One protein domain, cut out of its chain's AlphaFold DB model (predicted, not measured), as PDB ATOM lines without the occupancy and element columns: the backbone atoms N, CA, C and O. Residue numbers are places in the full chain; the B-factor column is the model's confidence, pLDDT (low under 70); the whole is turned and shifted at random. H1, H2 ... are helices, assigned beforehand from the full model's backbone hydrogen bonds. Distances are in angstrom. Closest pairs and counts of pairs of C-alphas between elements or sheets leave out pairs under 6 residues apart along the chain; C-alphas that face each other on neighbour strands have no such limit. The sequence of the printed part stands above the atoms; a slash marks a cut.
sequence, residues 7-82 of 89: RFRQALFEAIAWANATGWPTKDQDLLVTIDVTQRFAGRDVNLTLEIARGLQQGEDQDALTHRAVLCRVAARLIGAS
ATOM      1  N   ARG A   7      -4.347  15.500 -28.712       68.25
ATOM      2  CA  ARG A   7      -5.435  16.083 -29.518       68.25
ATOM      3  C   ARG A   7      -5.022  17.413 -30.140       68.25
ATOM      4  O   ARG A   7      -5.368  17.695 -31.281       68.25
ATOM      5  N   PHE A   8      -4.215  18.203 -29.433       70.62
ATOM      6  CA  PHE A   8      -3.688  19.471 -29.955       70.62
ATOM      7  C   PHE A   8      -2.605  19.244 -30.991       70.62
ATOM      8  O   PHE A   8      -2.541  19.956 -31.991       70.62
ATOM      9  N   ARG A   9      -1.785  18.211 -30.786       72.50
ATOM     10  CA  ARG A   9      -0.829  17.766 -31.797       72.50
ATOM     11  C   ARG A   9      -1.559  17.347 -33.080       72.50
ATOM     12  O   ARG A   9      -1.117  17.726 -34.158       72.50
ATOM     13  N   GLN A  10      -2.677  16.632 -32.975       76.56
ATOM     14  CA  GLN A  10      -3.471  16.226 -34.135       76.56
ATOM     15  C   GLN A  10      -4.145  17.410 -34.849       76.56
ATOM     16  O   GLN A  10      -3.964  17.561 -36.054       76.56
ATOM     17  N   ALA A  11      -4.817  18.304 -34.118       72.44
ATOM     18  CA  ALA A  11      -5.434  19.502 -34.697       72.44
ATOM     19  C   ALA A  11      -4.414  20.414 -35.408       72.44
ATOM     20  O   ALA A  11      -4.715  21.004 -36.444       72.44
ATOM     21  N   LEU A  12      -3.188  20.501 -34.884       74.25
ATOM     22  CA  LEU A  12      -2.091  21.210 -35.538       74.25
ATOM     23  C   LEU A  12      -1.683  20.542 -36.856       74.25
ATOM     24  O   LEU A  12      -1.534  21.229 -37.864       74.25
ATOM     25  N   PHE A  13      -1.494  19.219 -36.865       80.25
ATOM     26  CA  PHE A  13      -1.143  18.495 -38.089       80.25
ATOM     27  C   PHE A  13      -2.214  18.644 -39.168       80.25
ATOM     28  O   PHE A  13      -1.883  18.829 -40.336       80.25
ATOM     29  N   GLU A  14      -3.484  18.625 -38.780       81.69
ATOM     30  CA  GLU A  14      -4.608  18.836 -39.687       81.69
ATOM     31  C   GLU A  14      -4.666  20.279 -40.216       81.69
ATOM     32  O   GLU A  14      -4.886  20.481 -41.410       81.69
ATOM     33  N   ALA A  15      -4.379  21.285 -39.381       78.00
ATOM     34  CA  ALA A  15      -4.268  22.677 -39.825       78.00
ATOM     35  C   ALA A  15      -3.109  22.878 -40.824       78.00
ATOM     36  O   ALA A  15      -3.273  23.569 -41.831       78.00
ATOM     37  N   ILE A  16      -1.964  22.229 -40.587       79.50
ATOM     38  CA  ILE A  16      -0.815  22.228 -41.508       79.50
ATOM     39  C   ILE A  16      -1.172  21.522 -42.820       79.50
ATOM     40  O   ILE A  16      -0.869  22.025 -43.902       79.50
ATOM     41  N   ALA A  17      -1.829  20.362 -42.745       83.75
ATOM     42  CA  ALA A  17      -2.249  19.610 -43.920       83.75
ATOM     43  C   ALA A  17      -3.222  20.422 -44.788       83.75
ATOM     44  O   ALA A  17      -3.063  20.470 -46.007       83.75
ATOM     45  N   TRP A  18      -4.177  21.117 -44.163       84.50
ATOM     46  CA  TRP A  18      -5.078  22.041 -44.851       84.50
ATOM     47  C   TRP A  18      -4.321  23.187 -45.531       84.50
ATOM     48  O   TRP A  18      -4.582  23.485 -46.700       84.50
ATOM     49  N   ALA A  19      -3.362  23.807 -44.840       81.00
ATOM     50  CA  ALA A  19      -2.591  24.912 -45.397       81.00
ATOM     51  C   ALA A  19      -1.784  24.473 -46.630       81.00
ATOM     52  O   ALA A  19      -1.845  25.117 -47.677       81.00
ATOM     53  N   ASN A  20      -1.130  23.313 -46.553       80.69
ATOM     54  CA  ASN A  20      -0.416  22.723 -47.685       80.69
ATOM     55  C   ASN A  20      -1.353  22.390 -48.858       80.69
ATOM     56  O   ASN A  20      -1.025  22.677 -50.006       80.69
ATOM     57  N   ALA A  21      -2.529  21.817 -48.581       83.94
ATOM     58  CA  ALA A  21      -3.499  21.437 -49.610       83.94
ATOM     59  C   ALA A  21      -4.118  22.640 -50.340       83.94
ATOM     60  O   ALA A  21      -4.527  22.521 -51.493       83.94
ATOM     61  N   THR A  22      -4.195  23.793 -49.675       81.00
ATOM     62  CA  THR A  22      -4.798  25.021 -50.216       81.00
ATOM     63  C   THR A  22      -3.775  26.011 -50.771       81.00
ATOM     64  O   THR A  22      -4.165  27.042 -51.317       81.00
ATOM     65  N   GLY A  23      -2.476  25.710 -50.656       79.81
ATOM     66  CA  GLY A  23      -1.404  26.640 -51.017       79.81
ATOM     67  C   GLY A  23      -1.315  27.845 -50.079       79.81
ATOM     68  O   GLY A  23      -0.794  28.890 -50.471       79.81
ATOM     69  N   TRP A  24      -1.840  27.726 -48.857       78.31
ATOM     70  CA  TRP A  24      -1.830  28.807 -47.883       78.31
ATOM     71  C   TRP A  24      -0.400  29.054 -47.371       78.31
ATOM     72  O   TRP A  24       0.240  28.127 -46.856       78.31
ATOM     73  N   PRO A  25       0.126  30.288 -47.479       75.50
ATOM     74  CA  PRO A  25       1.485  30.596 -47.055       75.50
ATOM     75  C   PRO A  25       1.618  30.413 -45.541       75.50
ATOM     76  O   PRO A  25       0.987  31.114 -44.753       75.50
ATOM     77  N   THR A  26       2.458  29.462 -45.136       77.00
ATOM     78  CA  THR A  26       2.673  29.115 -43.729       77.00
ATOM     79  C   THR A  26       4.159  29.171 -43.416       77.00
ATOM     80  O   THR A  26       4.944  28.473 -44.054       77.00
ATOM     81  N   LYS A  27       4.559  30.013 -42.459       80.75
ATOM     82  CA  LYS A  27       5.944  30.085 -41.973       80.75
ATOM     83  C   LYS A  27       6.082  29.294 -40.673       80.75
ATOM     84  O   LYS A  27       5.128  29.192 -39.906       80.75
ATOM     85  N   ASP A  28       7.290  28.824 -40.365       76.56
ATOM     86  CA  ASP A  28       7.572  28.091 -39.118       76.56
ATOM     87  C   ASP A  28       7.152  28.878 -37.865       76.56
ATOM     88  O   ASP A  28       6.588  28.323 -36.922       76.56
ATOM     89  N   GLN A  29       7.351  30.198 -37.883       73.88
ATOM     90  CA  GLN A  29       6.932  31.089 -36.801       73.88
ATOM     91  C   GLN A  29       5.408  31.087 -36.596       73.88
ATOM     92  O   GLN A  29       4.936  31.184 -35.463       73.88
ATOM     93  N   ASP A  30       4.629  30.935 -37.673       76.50
ATOM     94  CA  ASP A  30       3.169  30.914 -37.597       76.50
ATOM     95  C   ASP A  30       2.671  29.622 -36.932       76.50
ATOM     96  O   ASP A  30       1.703  29.633 -36.167       76.50
ATOM     97  N   LEU A  31       3.391  28.519 -37.155       74.00
ATOM     98  CA  LEU A  31       3.141  27.232 -36.510       74.00
ATOM     99  C   LEU A  31       3.451  27.285 -35.014       74.00
ATOM    100  O   LEU A  31       2.645  26.822 -34.210       74.00
ATOM    101  N   LEU A  32       4.578  27.889 -34.627       76.12
ATOM    102  CA  LEU A  32       4.962  28.036 -33.219       76.12
ATOM    103  C   LEU A  32       3.932  28.849 -32.424       76.12
ATOM    104  O   LEU A  32       3.534  28.434 -31.334       76.12
ATOM    105  N   VAL A  33       3.451  29.962 -32.984       76.19
ATOM    106  CA  VAL A  33       2.397  30.772 -32.354       76.19
ATOM    107  C   VAL A  33       1.083  30.002 -32.285       76.19
ATOM    108  O   VAL A  33       0.422  30.016 -31.251       76.19
ATOM    109  N   THR A  34       0.727  29.274 -33.345       77.31
ATOM    110  CA  THR A  34      -0.486  28.444 -33.350       77.31
ATOM    111  C   THR A  34      -0.446  27.392 -32.243       77.31
ATOM    112  O   THR A  34      -1.445  27.208 -31.551       77.31
ATOM    113  N   ILE A  35       0.702  26.745 -32.015       75.75
ATOM    114  CA  ILE A  35       0.895  25.791 -30.913       75.75
ATOM    115  C   ILE A  35       0.685  26.469 -29.555       75.75
ATOM    116  O   ILE A  35      -0.081  25.959 -28.739       75.75
ATOM    117  N   ASP A  36       1.343  27.602 -29.315       76.81
ATOM    118  CA  ASP A  36       1.284  28.321 -28.037       76.81
ATOM    119  C   ASP A  36      -0.138  28.828 -27.728       76.81
ATOM    120  O   ASP A  36      -0.674  28.552 -26.653       76.81
ATOM    121  N   VAL A  37      -0.802  29.467 -28.697       75.81
ATOM    122  CA  VAL A  37      -2.196  29.935 -28.569       75.81
ATOM    123  C   VAL A  37      -3.141  28.764 -28.311       75.81
ATOM    124  O   VAL A  37      -3.979  28.821 -27.410       75.81
ATOM    125  N   THR A  38      -2.987  27.680 -29.071       72.50
ATOM    126  CA  THR A  38      -3.848  26.503 -28.948       72.50
ATOM    127  C   THR A  38      -3.687  25.836 -27.587       72.50
ATOM    128  O   THR A  38      -4.687  25.479 -26.980       72.50
ATOM    129  N   GLN A  39      -2.465  25.718 -27.062       73.06
ATOM    130  CA  GLN A  39      -2.212  25.161 -25.727       73.06
ATOM    131  C   GLN A  39      -2.805  26.017 -24.600       73.06
ATOM    132  O   GLN A  39      -3.311  25.471 -23.619       73.06
ATOM    133  N   ARG A  40      -2.762  27.349 -24.730       69.81
ATOM    134  CA  ARG A  40      -3.355  28.273 -23.749       69.81
ATOM    135  C   ARG A  40      -4.881  28.235 -23.772       69.81
ATOM    136  O   ARG A  40      -5.498  28.245 -22.708       69.81
ATOM    137  N   PHE A  41      -5.469  28.155 -24.967       69.94
ATOM    138  CA  PHE A  41      -6.913  28.026 -25.176       69.94
ATOM    139  C   PHE A  41      -7.445  26.665 -24.700       69.94
ATOM    140  O   PHE A  41      -8.420  26.588 -23.969       69.94
ATOM    141  N   ALA A  42      -6.754  25.584 -25.047       62.31
ATOM    142  CA  ALA A  42      -7.101  24.196 -24.753       62.31
ATOM    143  C   ALA A  42      -7.363  23.842 -23.279       62.31
ATOM    144  O   ALA A  42      -8.034  22.851 -22.994       62.31
ATOM    145  N   GLY A  43      -6.773  24.585 -22.345       54.84
ATOM    146  CA  GLY A  43      -6.830  24.270 -20.918       54.84
ATOM    147  C   GLY A  43      -7.793  25.137 -20.115       54.84
ATOM    148  O   GLY A  43      -7.827  25.004 -18.891       54.84
ATOM    149  N   ARG A  44      -8.490  26.089 -20.744       57.97
ATOM    150  CA  ARG A  44      -9.219  27.146 -20.036       57.97
ATOM    151  C   ARG A  44     -10.389  27.663 -20.882       57.97
ATOM    152  O   ARG A  44     -10.292  27.735 -22.098       57.97
ATOM    153  N   ASP A  45     -11.464  28.096 -20.230       58.12
ATOM    154  CA  ASP A  45     -12.625  28.742 -20.864       58.12
ATOM    155  C   ASP A  45     -12.274  30.192 -21.278       58.12
ATOM    156  O   ASP A  45     -12.723  31.172 -20.684       58.12
ATOM    157  N   VAL A  46     -11.316  30.345 -22.200       62.25
ATOM    158  CA  VAL A  46     -10.721  31.641 -22.580       62.25
ATOM    159  C   VAL A  46     -11.151  32.023 -23.979       62.25
ATOM    160  O   VAL A  46     -11.241  31.198 -24.882       62.25
ATOM    161  N   ASN A  47     -11.346  33.319 -24.192       69.94
ATOM    162  CA  ASN A  47     -11.627  33.863 -25.508       69.94
ATOM    163  C   ASN A  47     -10.422  33.671 -26.453       69.94
ATOM    164  O   ASN A  47      -9.385  34.315 -26.281       69.94
ATOM    165  N   LEU A  48     -10.587  32.837 -27.486       67.94
ATOM    166  CA  LEU A  48      -9.590  32.577 -28.536       67.94
ATOM    167  C   LEU A  48      -9.033  33.867 -29.157       67.94
ATOM    168  O   LEU A  48      -7.846  33.952 -29.450       67.94
ATOM    169  N   THR A  49      -9.867  34.894 -29.324       68.50
ATOM    170  CA  THR A  49      -9.446  36.190 -29.881       68.50
ATOM    171  C   THR A  49      -8.428  36.884 -28.978       68.50
ATOM    172  O   THR A  49      -7.488  37.500 -29.470       68.50
ATOM    173  N   LEU A  50      -8.591  36.760 -27.658       69.75
ATOM    174  CA  LEU A  50      -7.696  37.361 -26.673       69.75
ATOM    175  C   LEU A  50      -6.352  36.626 -26.614       69.75
ATOM    176  O   LEU A  50      -5.312  37.266 -26.499       69.75
ATOM    177  N   GLU A  51      -6.359  35.297 -26.737       72.50
ATOM    178  CA  GLU A  51      -5.122  34.510 -26.775       72.50
ATOM    179  C   GLU A  51      -4.378  34.666 -28.104       72.50
ATOM    180  O   GLU A  51      -3.159  34.807 -28.086       72.50
ATOM    181  N   ILE A  52      -5.087  34.769 -29.236       69.56
ATOM    182  CA  ILE A  52      -4.484  35.186 -30.511       69.56
ATOM    183  C   ILE A  52      -3.830  36.560 -30.330       69.56
ATOM    184  O   ILE A  52      -2.643  36.701 -30.588       69.56
ATOM    185  N   ALA A  53      -4.547  37.553 -29.795       70.94
ATOM    186  CA  ALA A  53      -3.984  38.885 -29.566       70.94
ATOM    187  C   ALA A  53      -2.769  38.888 -28.613       70.94
ATOM    188  O   ALA A  53      -1.889  39.728 -28.765       70.94
ATOM    189  N   ARG A  54      -2.699  37.956 -27.652       70.75
ATOM    190  CA  ARG A  54      -1.547  37.774 -26.746       70.75
ATOM    191  C   ARG A  54      -0.369  37.037 -27.382       70.75
ATOM    192  O   ARG A  54       0.765  37.272 -26.976       70.75
ATOM    193  N   GLY A  55      -0.635  36.104 -28.294       66.50
ATOM    194  CA  GLY A  55       0.389  35.357 -29.030       66.50
ATOM    195  C   GLY A  55       1.014  36.168 -30.167       66.50
ATOM    196  O   GLY A  55       2.135  35.887 -30.586       66.50
ATOM    197  N   LEU A  56       0.306  37.189 -30.647       71.25
ATOM    198  CA  LEU A  56       0.794  38.145 -31.633       71.25
ATOM    199  C   LEU A  56       1.671  39.207 -30.949       71.25
ATOM    200  O   LEU A  56       1.260  39.837 -29.974       71.25
ATOM    201  N   GLN A  57       2.898  39.401 -31.441       67.81
ATOM    202  CA  GLN A  57       3.805  40.419 -30.900       67.81
ATOM    203  C   GLN A  57       3.434  41.810 -31.436       67.81
ATOM    204  O   GLN A  57       3.005  41.960 -32.581       67.81
ATOM    205  N   GLN A  58       3.618  42.856 -30.624       59.09
ATOM    206  CA  GLN A  58       3.475  44.233 -31.103       59.09
ATOM    207  C   GLN A  58       4.573  44.548 -32.131       59.09
ATOM    208  O   GLN A  58       5.751  44.342 -31.850       59.09
ATOM    209  N   GLY A  59       4.185  45.072 -33.298       61.34
ATOM    210  CA  GLY A  59       5.110  45.464 -34.370       61.34
ATOM    211  C   GLY A  59       5.271  44.446 -35.503       61.34
ATOM    212  O   GLY A  59       6.097  44.663 -36.386       61.34
ATOM    213  N   GLU A  60       4.499  43.357 -35.505       68.75
ATOM    214  CA  GLU A  60       4.471  42.437 -36.640       68.75
ATOM    215  C   GLU A  60       3.676  42.977 -37.829       68.75
ATOM    216  O   GLU A  60       2.728  43.748 -37.682       68.75
ATOM    217  N   ASP A  61       4.073  42.521 -39.016       77.19
ATOM    218  CA  ASP A  61       3.376  42.789 -40.268       77.19
ATOM    219  C   ASP A  61       1.949  42.212 -40.244       77.19
ATOM    220  O   ASP A  61       1.725  41.083 -39.793       77.19
ATOM    221  N   GLN A  62       0.990  42.971 -40.774       75.12
ATOM    222  CA  GLN A  62      -0.435  42.641 -40.837       75.12
ATOM    223  C   GLN A  62      -0.687  41.282 -41.515       75.12
ATOM    224  O   GLN A  62      -1.602  40.548 -41.125       75.12
ATOM    225  N   ASP A  63       0.149  40.915 -42.486       74.00
ATOM    226  CA  ASP A  63       0.066  39.628 -43.179       74.00
ATOM    227  C   ASP A  63       0.451  38.464 -42.252       74.00
ATOM    228  O   ASP A  63      -0.242  37.445 -42.199       74.00
ATOM    229  N   ALA A  64       1.496  38.632 -41.435       71.06
ATOM    230  CA  ALA A  64       1.889  37.640 -40.433       71.06
ATOM    231  C   ALA A  64       0.815  37.485 -39.341       71.06
ATOM    232  O   ALA A  64       0.502  36.362 -38.932       71.06
ATOM    233  N   LEU A  65       0.192  38.594 -38.923       74.88
ATOM    234  CA  LEU A  65      -0.938  38.572 -37.989       74.88
ATOM    235  C   LEU A  65      -2.120  37.782 -38.574       74.88
ATOM    236  O   LEU A  65      -2.706  36.931 -37.900       74.88
ATOM    237  N   THR A  66      -2.442  38.034 -39.846       78.31
ATOM    238  CA  THR A  66      -3.532  37.367 -40.569       78.31
ATOM    239  C   THR A  66      -3.299  35.863 -40.674       78.31
ATOM    240  O   THR A  66      -4.188  35.082 -40.329       78.31
ATOM    241  N   HIS A  67      -2.105  35.440 -41.092       77.19
ATOM    242  CA  HIS A  67      -1.779  34.020 -41.244       77.19
ATOM    243  C   HIS A  67      -1.921  33.255 -39.926       77.19
ATOM    244  O   HIS A  67      -2.572  32.209 -39.872       77.19
ATOM    245  N   ARG A  68      -1.384  33.816 -38.841       77.56
ATOM    246  CA  ARG A  68      -1.452  33.212 -37.505       77.56
ATOM    247  C   ARG A  68      -2.871  33.141 -36.974       77.56
ATOM    248  O   ARG A  68      -3.266  32.116 -36.423       77.56
ATOM    249  N   ALA A  69      -3.663  34.194 -37.175       77.94
ATOM    250  CA  ALA A  69      -5.062  34.206 -36.764       77.94
ATOM    251  C   ALA A  69      -5.886  33.135 -37.498       77.94
ATOM    252  O   ALA A  69      -6.725  32.478 -36.876       77.94
ATOM    253  N   VAL A  70      -5.642  32.930 -38.797       81.38
ATOM    254  CA  VAL A  70      -6.311  31.884 -39.589       81.38
ATOM    255  C   VAL A  70      -5.943  30.494 -39.071       81.38
ATOM    256  O   VAL A  70      -6.844  29.714 -38.763       81.38
ATOM    257  N   LEU A  71      -4.653  30.205 -38.882       79.06
ATOM    258  CA  LEU A  71      -4.196  28.904 -38.376       79.06
ATOM    259  C   LEU A  71      -4.734  28.599 -36.971       79.06
ATOM    260  O   LEU A  71      -5.233  27.499 -36.734       79.06
ATOM    261  N   CYS A  72      -4.739  29.585 -36.067       77.62
ATOM    262  CA  CYS A  72      -5.314  29.435 -34.728       77.62
ATOM    263  C   CYS A  72      -6.816  29.119 -34.768       77.62
ATOM    264  O   CYS A  72      -7.297  28.291 -33.996       77.62
ATOM    265  N   ARG A  73      -7.574  29.747 -35.676       77.31
ATOM    266  CA  ARG A  73      -9.014  29.484 -35.837       77.31
ATOM    267  C   ARG A  73      -9.291  28.100 -36.411       77.31
ATOM    268  O   ARG A  73     -10.222  27.441 -35.951       77.31
ATOM    269  N   VAL A  74      -8.496  27.655 -37.385       79.44
ATOM    270  CA  VAL A  74      -8.602  26.298 -37.944       79.44
ATOM    271  C   VAL A  74      -8.312  25.266 -36.854       79.44
ATOM    272  O   VAL A  74      -9.147  24.397 -36.613       79.44
ATOM    273  N   ALA A  75      -7.205  25.418 -36.123       75.94
ATOM    274  CA  ALA A  75      -6.851  24.527 -35.020       75.94
ATOM    275  C   ALA A  75      -7.941  24.485 -33.932       75.94
ATOM    276  O   ALA A  75      -8.374  23.406 -33.530       75.94
ATOM    277  N   ALA A  76      -8.457  25.643 -33.505       74.19
ATOM    278  CA  ALA A  76      -9.532  25.717 -32.515       74.19
ATOM    279  C   ALA A  76     -10.829  25.042 -32.992       74.19
ATOM    280  O   ALA A  76     -11.490  24.355 -32.210       74.19
ATOM    281  N   ARG A  77     -11.185  25.187 -34.276       74.94
ATOM    282  CA  ARG A  77     -12.352  24.511 -34.860       74.94
ATOM    283  C   ARG A  77     -12.191  22.994 -34.843       74.94
ATOM    284  O   ARG A  77     -13.149  22.303 -34.513       74.94
ATOM    285  N   LEU A  78     -11.007  22.485 -35.172       72.31
ATOM    286  CA  LEU A  78     -10.721  21.048 -35.165       72.31
ATOM    287  C   LEU A  78     -10.774  20.468 -33.746       72.31
ATOM    288  O   LEU A  78     -11.315  19.385 -33.539       72.31
ATOM    289  N   ILE A  79     -10.318  21.227 -32.747       69.06
ATOM    290  CA  ILE A  79     -10.428  20.853 -31.330       69.06
ATOM    291  C   ILE A  79     -11.886  20.827 -30.873       69.06
ATOM    292  O   ILE A  79     -12.298  19.866 -30.232       69.06
ATOM    293  N   GLY A  80     -12.674  21.852 -31.216       66.19
ATOM    294  CA  GLY A  80     -14.099  21.911 -30.879       66.19
ATOM    295  C   GLY A  80     -14.928  20.830 -31.579       66.19
ATOM    296  O   GLY A  80     -15.816  20.249 -30.965       66.19
ATOM    297  N   ALA A  81     -14.599  20.505 -32.834       58.28
ATOM    298  CA  ALA A  81     -15.196  19.389 -33.571       58.28
ATOM    299  C   ALA A  81     -14.799  18.017 -32.998       58.28
ATOM    300  O   ALA A  81     -15.550  17.057 -33.134       58.28
ATOM    301  N   SER A  82     -13.648  17.947 -32.323       51.88
ATOM    302  CA  SER A  82     -13.168  16.777 -31.576       51.88
ATOM    303  C   SER A  82     -13.597  16.789 -30.100       51.88
ATOM    304  O   SER A  82     -13.075  16.004 -29.300       51.88
TER     305      SER A  82
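What this domain is: This is residues 7 to 82 of the 89 residues of an uncharacterized protein of Thermomonas sp. HDW16 (UniProt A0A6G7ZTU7). What shape does the printed part make? H1, H2 and H3 form a layer with H2 in the middle, and the long H4 crosses one side of it, packing on all three; H1 and H2 make a V, open toward their link. What is it built of? The 76 printed residues hold four named helices in the order H1, H2, H3, H4 and no named strand, an all helix class. How large is it? It is compact yet flat, with a radius of gyration of the C-alphas of 11.5 A and spans of 31 by 28 by 14 A.

Where its parts are: Where are the first helices? H1, residues 7 to 22, begins at C-alpha 7 (-5.435, 16.083, -29.518) and is 22.6 A long; H2, residues 28 to 42, is 20.9 A long. Where are the others? H3 is residues 48 to 55, 10.4 A long, and H4, residues 62 to 81, runs 28.5 A to C-alpha 81 (-15.196, 19.389, -33.571).

How they stand to each other: How does H1 stand? Its residues 8 to 12 alone touch H2 in a helical hairpin, a steep tilt of 40 degrees, opposite ways; the closest C-alphas, of Phe 8 and Thr 38, are 7.1 A apart. H1 and H3 are apart. What does H2 meet next? H2 touches H3, the closest C-alphas, of Val 37 and Glu 51, being 5.7 A apart. What does H4 touch? It touches H2 at a steep tilt of 43 degrees, the same way, with the closest C-alphas, of Thr 34 and Cys 72, 5.1 A apart. Residues 71 to 79 alone touch H1, closest at the C-alphas of Ala 11 and Ala 75, 5.2 A, and residues 68 to 76 alone touch H3, closest at those of Ile 52 and Ala 69, 6.4 A. Are the helix backbones intact? In H1, H2, H3 and H4 every O i to N i+4 pair is within hydrogen-bond range.

The domain as a whole: Is it cut, and are any links long? The printed part has no cut and no long link; H1 to H2 and H2 to H3 are tight, H3 to H4 short. Where is confidence low? The mean pLDDT of the printed part is 73.1, and 22 residues are under 70, among them residues 40 to 50 and 79 to 82.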